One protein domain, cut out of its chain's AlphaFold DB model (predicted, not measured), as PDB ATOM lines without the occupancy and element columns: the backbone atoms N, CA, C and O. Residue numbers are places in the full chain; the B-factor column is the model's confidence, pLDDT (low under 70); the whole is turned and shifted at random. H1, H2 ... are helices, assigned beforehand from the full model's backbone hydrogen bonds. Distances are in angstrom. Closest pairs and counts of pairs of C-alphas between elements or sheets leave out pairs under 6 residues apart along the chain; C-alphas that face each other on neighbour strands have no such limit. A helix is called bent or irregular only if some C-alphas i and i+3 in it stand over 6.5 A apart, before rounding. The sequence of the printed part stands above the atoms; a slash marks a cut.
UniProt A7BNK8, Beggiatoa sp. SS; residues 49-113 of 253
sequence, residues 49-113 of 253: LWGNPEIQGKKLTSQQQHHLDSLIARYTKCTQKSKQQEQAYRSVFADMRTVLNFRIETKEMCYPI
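What this domain is: This is residues 49 to 113 of the 253 residues of a protein of Beggiatoa sp. SS (UniProt A7BNK8). A long helix, H1, makes one side of an inward-winding spiral: the chain turns a corner into H2, bends round through short H3, and brings H4 back inside, where it packs on H1. Residues 49 to 61 have no named element. The 65 printed residues hold four named helices, H1 to H4, and no named strand: all helix. The whole is only just compact, close to loose, with radius of gyration 12.9 A and spans of 38 by 29 by 17 A.

How they stand to each other: H1, residues 62 to 78, touches H4, residues 104 to 109, with residues 72 to 76 alone; the closest C-alphas, of Ile 72 and Met 109, are 6.4 A apart. They run the same way at a shallow tilt of 27 degrees. H2, residues 80 to 89, is close to but not clearly touching H1, about perpendicular at 79 degrees; the closest C-alphas, of Thr 76 and Lys 83, are 7.3 A apart. H3, residues 96 to 99, is apart from H1 and H4. In H1 and H2 every O i to N i+4 pair is within hydrogen-bond range; in H4 0 of 2 are, with 1 of 3 O i to N i+3 pairs.

Where its parts are: H1 spans 24.5 A from C-alpha 62 at (112.211, 183.623, 223.667), and H2 14.7 A. H4 is irregular, C-alphas 105 and 108 being 7.8 A apart, and it ends with C-alpha 109 at (125.764, 182.213, 209.479).

The domain as a whole: The farthest C-alphas, of Gln 63 and Val 92, are 38.6 A apart. The printed part has no cut and no long link between helices. Residues 49 to 55 and 57 have pLDDT under 70.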
ATOM      1  N   LEU A  49     137.831 199.407 212.360       53.28
ATOM      2  CA  LEU A  49     136.901 200.172 211.510       53.28
ATOM      3  C   LEU A  49     135.664 199.353 211.099       53.28
ATOM      4  O   LEU A  49     134.619 199.919 210.802       53.28
ATOM      5  N   TRP A  50     135.782 198.026 211.102       53.38
ATOM      6  CA  TRP A  50     134.767 197.087 210.626       53.38
ATOM      7  C   TRP A  50     134.084 196.314 211.762       53.38
ATOM      8  O   TRP A  50     133.469 195.275 211.527       53.38
ATOM      9  N   GLY A  51     134.207 196.809 212.997       58.09
ATOM     10  CA  GLY A  51     133.669 196.170 214.193       58.09
ATOM     11  C   GLY A  51     134.602 195.109 214.780       58.09
ATOM     12  O   GLY A  51     135.415 194.496 214.084       58.09
ATOM     13  N   ASN A  52     134.497 194.917 216.094       64.88
ATOM     14  CA  ASN A  52     135.256 193.914 216.838       64.88
ATOM     15  C   ASN A  52     134.378 192.673 217.083       64.88
ATOM     16  O   ASN A  52     133.184 192.845 217.342       64.88
ATOM     17  N   PRO A  53     134.934 191.446 217.056       63.78
ATOM     18  CA  PRO A  53     134.181 190.238 217.388       63.78
ATOM     19  C   PRO A  53     133.555 190.325 218.788       63.78
ATOM     20  O   PRO A  53     134.258 190.541 219.780       63.78
ATOM     21  N   GLU A  54     132.238 190.134 218.883       67.62
ATOM     22  CA  GLU A  54     131.525 190.083 220.166       67.62
ATOM     23  C   GLU A  54     131.446 188.625 220.647       67.62
ATOM     24  O   GLU A  54     130.701 187.806 220.108       67.62
ATOM     25  N   ILE A  55     132.247 188.290 221.665       68.75
ATOM     26  CA  ILE A  55     132.314 186.931 222.245       68.75
ATOM     27  C   ILE A  55     131.281 186.747 223.375       68.75
ATOM     28  O   ILE A  55     130.895 185.626 223.700       68.75
ATOM     29  N   GLN A  56     130.807 187.841 223.977       72.06
ATOM     30  CA  GLN A  56     129.770 187.801 225.009       72.06
ATOM     31  C   GLN A  56     128.388 187.869 224.360       72.06
ATOM     32  O   GLN A  56     128.056 188.866 223.724       72.06
ATOM     33  N   GLY A  57     127.590 186.817 224.547       69.56
ATOM     34  CA  GLY A  57     126.238 186.755 224.004       69.56
ATOM     35  C   GLY A  57     125.266 187.707 224.710       69.56
ATOM     36  O   GLY A  57     125.284 187.849 225.936       69.56
ATOM     37  N   LYS A  58     124.383 188.343 223.944       79.62
ATOM     38  CA  LYS A  58     123.246 189.131 224.422       79.62
ATOM     39  C   LYS A  58     122.113 188.200 224.844       79.62
ATOM     40  O   LYS A  58     121.833 187.187 224.209       79.62
ATOM     41  N   LYS A  59     121.408 188.570 225.917       84.75
ATOM     42  CA  LYS A  59     120.176 187.877 226.317       84.75
ATOM     43  C   LYS A  59     119.058 188.240 225.342       84.75
ATOM     44  O   LYS A  59     118.596 189.379 225.339       84.75
ATOM     45  N   LEU A  60     118.638 187.274 224.533       90.00
ATOM     46  CA  LEU A  60     117.488 187.396 223.642       90.00
ATOM     47  C   LEU A  60     116.208 186.963 224.365       90.00
ATOM     48  O   LEU A  60     116.225 186.086 225.230       90.00
ATOM     49  N   THR A  61     115.084 187.574 224.003       95.44
ATOM     50  CA  THR A  61     113.762 187.070 224.401       95.44
ATOM     51  C   THR A  61     113.478 185.730 223.716       95.44
ATOM     52  O   THR A  61     114.020 185.451 222.645       95.44
ATOM     53  N   SER A  62     112.575 184.917 224.270       95.12
ATOM     54  CA  SER A  62     112.211 183.623 223.667       95.12
ATOM     55  C   SER A  62     111.695 183.762 222.228       95.12
ATOM     56  O   SER A  62     112.010 182.936 221.376       95.12
ATOM     57  N   GLN A  63     110.952 184.836 221.933       96.94
ATOM     58  CA  GLN A  63     110.469 185.131 220.580       96.94
ATOM     59  C   GLN A  63     111.623 185.445 219.616       96.94
ATOM     60  O   GLN A  63     111.646 184.936 218.496       96.94
ATOM     61  N   GLN A  64     112.591 186.262 220.046       96.06
ATOM     62  CA  GLN A  64     113.772 186.592 219.242       96.06
ATOM     63  C   GLN A  64     114.646 185.365 218.997       96.06
ATOM     64  O   GLN A  64     115.103 185.178 217.873       96.06
ATOM     65  N   GLN A  65     114.841 184.520 220.014       95.06
ATOM     66  CA  GLN A  65     115.617 183.291 219.878       95.06
ATOM     67  C   GLN A  65     114.974 182.349 218.855       95.06
ATOM     68  O   GLN A  65     115.637 181.926 217.916       95.06
ATOM     69  N   HIS A  66     113.664 182.110 218.963       96.88
ATOM     70  CA  HIS A  66     112.954 181.255 218.013       96.88
ATOM     71  C   HIS A  66     113.031 181.788 216.571       96.88
ATOM     72  O   HIS A  66     113.249 181.027 215.627       96.88
ATOM     73  N   HIS A  67     112.886 183.106 216.389       97.44
ATOM     74  CA  HIS A  67     113.055 183.727 215.076       97.44
ATOM     75  C   HIS A  67     114.481 183.552 214.540       97.44
ATOM     76  O   HIS A  67     114.647 183.212 213.366       97.44
ATOM     77  N   LEU A  68     115.493 183.765 215.385       96.44
ATOM     78  CA  LEU A  68     116.898 183.623 215.020       96.44
ATOM     79  C   LEU A  68     117.229 182.185 214.613       96.44
ATOM     80  O   LEU A  68     117.809 181.990 213.550       96.44
ATOM     81  N   ASP A  69     116.801 181.187 215.383       96.56
ATOM     82  CA  ASP A  69     117.031 179.772 215.066       96.56
ATOM     83  C   ASP A  69     116.410 179.404 213.710       96.56
ATOM     84  O   ASP A  69     117.026 178.750 212.865       96.56
ATOM     85  N   SER A  70     115.194 179.901 213.463       98.06
ATOM     86  CA  SER A  70     114.485 179.721 212.197       98.06
ATOM     87  C   SER A  70     115.198 180.414 211.025       98.06
ATOM     88  O   SER A  70     115.266 179.866 209.922       98.06
ATOM     89  N   LEU A  71     115.742 181.615 211.249       97.94
ATOM     90  CA  LEU A  71     116.531 182.349 210.260       97.94
ATOM     91  C   LEU A  71     117.836 181.621 209.936       97.94
ATOM     92  O   LEU A  71     118.120 181.434 208.756       97.94
ATOM     93  N   ILE A  72     118.574 181.170 210.956       97.75
ATOM     94  CA  ILE A  72     119.808 180.394 210.803       97.75
ATOM     95  C   ILE A  72     119.527 179.172 209.936       97.75
ATOM     96  O   ILE A  72     120.171 179.009 208.906       97.75
ATOM     97  N   ALA A  73     118.513 178.375 210.284       98.12
ATOM     98  CA  ALA A  73     118.178 177.164 209.543       98.12
ATOM     99  C   ALA A  73     117.860 177.437 208.062       98.12
ATOM    100  O   ALA A  73     118.336 176.710 207.189       98.12
ATOM    101  N   ARG A  74     117.080 178.488 207.758       98.19
ATOM    102  CA  ARG A  74     116.787 178.873 206.365       98.19
ATOM    103  C   ARG A  74     118.037 179.357 205.637       98.19
ATOM    104  O   ARG A  74     118.311 178.885 204.538       98.19
ATOM    105  N   TYR A  75     118.793 180.266 206.246       98.12
ATOM    106  CA  TYR A  75     119.971 180.875 205.637       98.12
ATOM    107  C   TYR A  75     121.041 179.831 205.317       98.12
ATOM    108  O   TYR A  75     121.501 179.745 204.179       98.12
ATOM    109  N   THR A  76     121.386 178.979 206.287       97.88
ATOM    110  CA  THR A  76     122.408 177.941 206.102       97.88
ATOM    111  C   THR A  76     121.974 176.859 205.127       97.88
ATOM    112  O   THR A  76     122.823 176.247 204.493       97.88
ATOM    113  N   LYS A  77     120.662 176.614 204.998       98.31
ATOM    114  CA  LYS A  77     120.129 175.698 203.986       98.31
ATOM    115  C   LYS A  77     120.281 176.273 202.579       98.31
ATOM    116  O   LYS A  77     120.636 175.531 201.674       98.31
ATOM    117  N   CYS A  78     120.012 177.564 202.394       98.06
ATOM    118  CA  CYS A  78     120.148 178.217 201.091       98.06
ATOM    119  C   CYS A  78     121.610 178.429 200.679       98.06
ATOM    120  O   CYS A  78     121.880 178.491 199.494       98.06
ATOM    121  N   THR A  79     122.549 178.529 201.623       98.50
ATOM    122  CA  THR A  79     123.962 178.887 201.360       98.50
ATOM    123  C   THR A  79     124.932 177.799 201.834       98.50
ATOM    124  O   THR A  79     126.011 178.065 202.375       98.50
ATOM    125  N   GLN A  80     124.501 176.540 201.719       98.44
ATOM    126  CA  GLN A  80     125.170 175.399 202.334       98.44
ATOM    127  C   GLN A  80     126.577 175.180 201.770       98.44
ATOM    128  O   GLN A  80     127.511 174.952 202.545       98.44
ATOM    129  N   LYS A  81     126.750 175.251 200.448       98.62
ATOM    130  CA  LYS A  81     128.051 175.062 199.803       98.62
ATOM    131  C   LYS A  81     128.996 176.205 200.159       98.62
ATOM    132  O   LYS A  81     130.163 175.938 200.436       98.62
ATOM    133  N   SER A  82     128.503 177.446 200.247       98.12
ATOM    134  CA  SER A  82     129.307 178.591 200.716       98.12
ATOM    135  C   SER A  82     129.883 178.341 202.116       98.12
ATOM    136  O   SER A  82     131.092 178.469 202.324       98.12
ATOM    137  N   LYS A  83     129.047 177.875 203.056       97.69
ATOM    138  CA  LYS A  83     129.484 177.494 204.410       97.69
ATOM    139  C   LYS A  83     130.517 176.365 204.396       97.69
ATOM    140  O   LYS A  83     131.525 176.433 205.094       97.69
ATOM    141  N   GLN A  84     130.256 175.309 203.626       98.19
ATOM    142  CA  GLN A  84     131.133 174.139 203.547       98.19
ATOM    143  C   GLN A  84     132.505 174.486 202.969       98.19
ATOM    144  O   GLN A  84     133.520 174.033 203.495       98.19
ATOM    145  N   GLN A  85     132.544 175.297 201.914       97.62
ATOM    146  CA  GLN A  85     133.789 175.701 201.278       97.62
ATOM    147  C   GLN A  85     134.620 176.615 202.186       97.62
ATOM    148  O   GLN A  85     135.827 176.411 202.289       97.62
ATOM    149  N   GLU A  86     133.998 177.562 202.898       95.62
ATOM    150  CA  GLU A  86     134.705 178.359 203.910       95.62
ATOM    151  C   GLU A  86     135.350 177.447 204.960       95.62
ATOM    152  O   GLU A  86     136.562 177.502 205.166       95.62
ATOM    153  N   GLN A  87     134.569 176.530 205.534       95.69
ATOM    154  CA  GLN A  87     135.044 175.613 206.567       95.69
ATOM    155  C   GLN A  87     136.182 174.703 206.075       95.69
ATOM    156  O   GLN A  87     137.087 174.384 206.850       95.69
ATOM    157  N   ALA A  88     136.146 174.283 204.807       97.62
ATOM    158  CA  ALA A  88     137.157 173.416 204.209       97.62
ATOM    159  C   ALA A  88     138.530 174.099 204.079       97.62
ATOM    160  O   ALA A  88     139.553 173.446 204.275       97.62
ATOM    161  N   TYR A  89     138.561 175.403 203.783       96.88
ATOM    162  CA  TYR A  89     139.805 176.143 203.538       96.88
ATOM    163  C   TYR A  89     140.231 177.058 204.689       96.88
ATOM    164  O   TYR A  89     141.334 177.605 204.650       96.88
ATOM    165  N   ARG A  90     139.417 177.194 205.742       95.31
ATOM    166  CA  ARG A  90     139.666 178.110 206.868       95.31
ATOM    167  C   ARG A  90     141.035 177.942 207.535       95.31
ATOM    168  O   ARG A  90     141.597 178.911 208.033       95.31
ATOM    169  N   SER A  91     141.581 176.727 207.559       96.50
ATOM    170  CA  SER A  91     142.886 176.439 208.169       96.50
ATOM    171  C   SER A  91     144.079 176.948 207.355       96.50
ATOM    172  O   SER A  91     145.156 177.127 207.920       96.50
ATOM    173  N   VAL A  92     143.906 177.169 206.049       97.38
ATOM    174  CA  VAL A  92     144.989 177.530 205.121       97.38
ATOM    175  C   VAL A  92     144.795 178.898 204.472       97.38
ATOM    176  O   VAL A  92     145.772 179.513 204.053       97.38
ATOM    177  N   PHE A  93     143.560 179.400 204.404       95.88
ATOM    178  CA  PHE A  93     143.232 180.678 203.787       95.88
ATOM    179  C   PHE A  93     142.809 181.713 204.836       95.88
ATOM    180  O   PHE A  93     141.662 181.760 205.278       95.88
ATOM    181  N   ALA A  94     143.760 182.559 205.235       94.19
ATOM    182  CA  ALA A  94     143.533 183.639 206.188       94.19
ATOM    183  C   ALA A  94     142.856 184.846 205.513       94.19
ATOM    184  O   ALA A  94     143.522 185.790 205.089       94.19
ATOM    185  N   ASP A  95     141.527 184.823 205.433       92.25
ATOM    186  CA  ASP A  95     140.718 185.957 204.979       92.25
ATOM    187  C   ASP A  95     139.999 186.621 206.161       92.25
ATOM    188  O   ASP A  95     139.168 186.007 206.839       92.25
ATOM    189  N   MET A  96     140.278 187.909 206.387       88.81
ATOM    190  CA  MET A  96     139.635 188.695 207.445       88.81
ATOM    191  C   MET A  96     138.108 188.755 207.297       88.81
ATOM    192  O   MET A  96     137.399 188.922 208.287       88.81
ATOM    193  N   ARG A  97     137.579 188.607 206.074       89.69
ATOM    194  CA  ARG A  97     136.136 188.682 205.802       89.69
ATOM    195  C   ARG A  97     135.346 187.586 206.511       89.69
ATOM    196  O   ARG A  97     134.180 187.797 206.823       89.69
ATOM    197  N   THR A  98     135.994 186.471 206.842       88.56
ATOM    198  CA  THR A  98     135.395 185.333 207.563       88.56
ATOM    199  C   THR A  98     135.073 185.624 209.031       88.56
ATOM    200  O   THR A  98     134.395 184.826 209.679       88.56
ATOM    201  N   VAL A  99     135.575 186.735 209.578       86.44
ATOM    202  CA  VAL A  99     135.352 187.148 210.974       86.44
ATOM    203  C   VAL A  99     134.716 188.533 211.093       86.44
ATOM    204  O   VAL A  99     134.458 189.003 212.205       86.44
ATOM    205  N   LEU A 100     134.436 189.195 209.964       83.81
ATOM    206  CA  LEU A 100     133.749 190.483 209.961       83.81
ATOM    207  C   LEU A 100     132.353 190.330 210.569       83.81
ATOM    208  O   LEU A 100     131.581 189.459 210.178       83.81
ATOM    209  N   ASN A 101     132.028 191.202 211.526       80.25
ATOM    210  CA  ASN A 101     130.767 191.175 212.274       80.25
ATOM    211  C   ASN A 101     130.479 189.850 213.006       80.25
ATOM    212  O   ASN A 101     129.314 189.526 213.245       80.25
ATOM    213  N   PHE A 102     131.512 189.090 213.388       89.50
ATOM    214  CA  PHE A 102     131.323 187.872 214.172       89.50
ATOM    215  C   PHE A 102     130.588 188.163 215.488       89.50
ATOM    216  O   PHE A 102     130.997 189.016 216.285       89.50
ATOM    217  N   ARG A 103     129.528 187.393 215.727       88.88
ATOM    218  CA  ARG A 103     128.789 187.331 216.989       88.88
ATOM    219  C   ARG A 103     128.507 185.879 217.316       88.88
ATOM    220  O   ARG A 103     128.217 185.090 216.413       88.88
ATOM    221  N   ILE A 104     128.568 185.525 218.595       89.06
ATOM    222  CA  ILE A 104     128.399 184.133 219.022       89.06
ATOM    223  C   ILE A 104     127.019 183.569 218.640       89.06
ATOM    224  O   ILE A 104     126.913 182.399 218.281       89.06
ATOM    225  N   GLU A 105     125.981 184.405 218.646       90.69
ATOM    226  CA  GLU A 105     124.593 184.045 218.340       90.69
ATOM    227  C   GLU A 105     124.376 183.776 216.850       90.69
ATOM    228  O   GLU A 105     123.555 182.941 216.485       90.69
ATOM    229  N   THR A 106     125.118 184.465 215.981       91.88
ATOM    230  CA  THR A 106     125.014 184.329 214.519       91.88
ATOM    231  C   THR A 106     126.202 183.584 213.919       91.88
ATOM    232  O   THR A 106     126.372 183.600 212.700       91.88
ATOM    233  N   LYS A 107     127.024 182.920 214.744       92.62
ATOM    234  CA  LYS A 107     128.247 182.226 214.306       92.62
ATOM    235  C   LYS A 107     127.981 181.237 213.169       92.62
ATOM    236  O   LYS A 107     128.778 181.127 212.249       92.62
ATOM    237  N   GLU A 108     126.825 180.572 213.203       95.00
ATOM    238  CA  GLU A 108     126.444 179.555 212.223       95.00
ATOM    239  C   GLU A 108     126.115 180.129 210.845       95.00
ATOM    240  O   GLU A 108     125.999 179.334 209.919       95.00
ATOM    241  N   MET A 109     125.968 181.453 210.722       94.81
ATOM    242  CA  MET A 109     125.764 182.213 209.479       94.81
ATOM    243  C   MET A 109     126.981 183.097 209.139       94.81
ATOM    244  O   MET A 109     126.927 183.887 208.200       94.81
ATOM    245  N   CYS A 110     128.056 183.038 209.932       94.25
ATOM    246  CA  CYS A 110     129.214 183.915 209.787       94.25
ATOM    247  C   CYS A 110     130.231 183.302 208.815       94.25
ATOM    248  O   CYS A 110     131.193 182.648 209.215       94.25
ATOM    249  N   TYR A 111     129.975 183.495 207.525       95.38
ATOM    250  CA  TYR A 111     130.851 183.124 206.414       95.38
ATOM    251  C   TYR A 111     130.510 183.996 205.193       95.38
ATOM    252  O   TYR A 111     129.384 184.488 205.086       95.38
ATOM    253  N   PRO A 112     131.459 184.231 204.270       95.69
ATOM    254  CA  PRO A 112     131.170 184.952 203.040       95.69
ATOM    255  C   PRO A 112     130.295 184.109 202.101       95.69
ATOM    256  O   PRO A 112     130.434 182.888 202.029       95.69
ATOM    257  N   ILE A 113     129.431 184.778 201.335       97.44
ATOM    258  CA  ILE A 113     128.779 184.167 200.173       97.44
ATOM    259  C   ILE A 113     129.823 183.984 199.081       97.44
ATOM    260  O   ILE A 113     130.560 184.919 198.754       97.44
TER     261      ILE A 113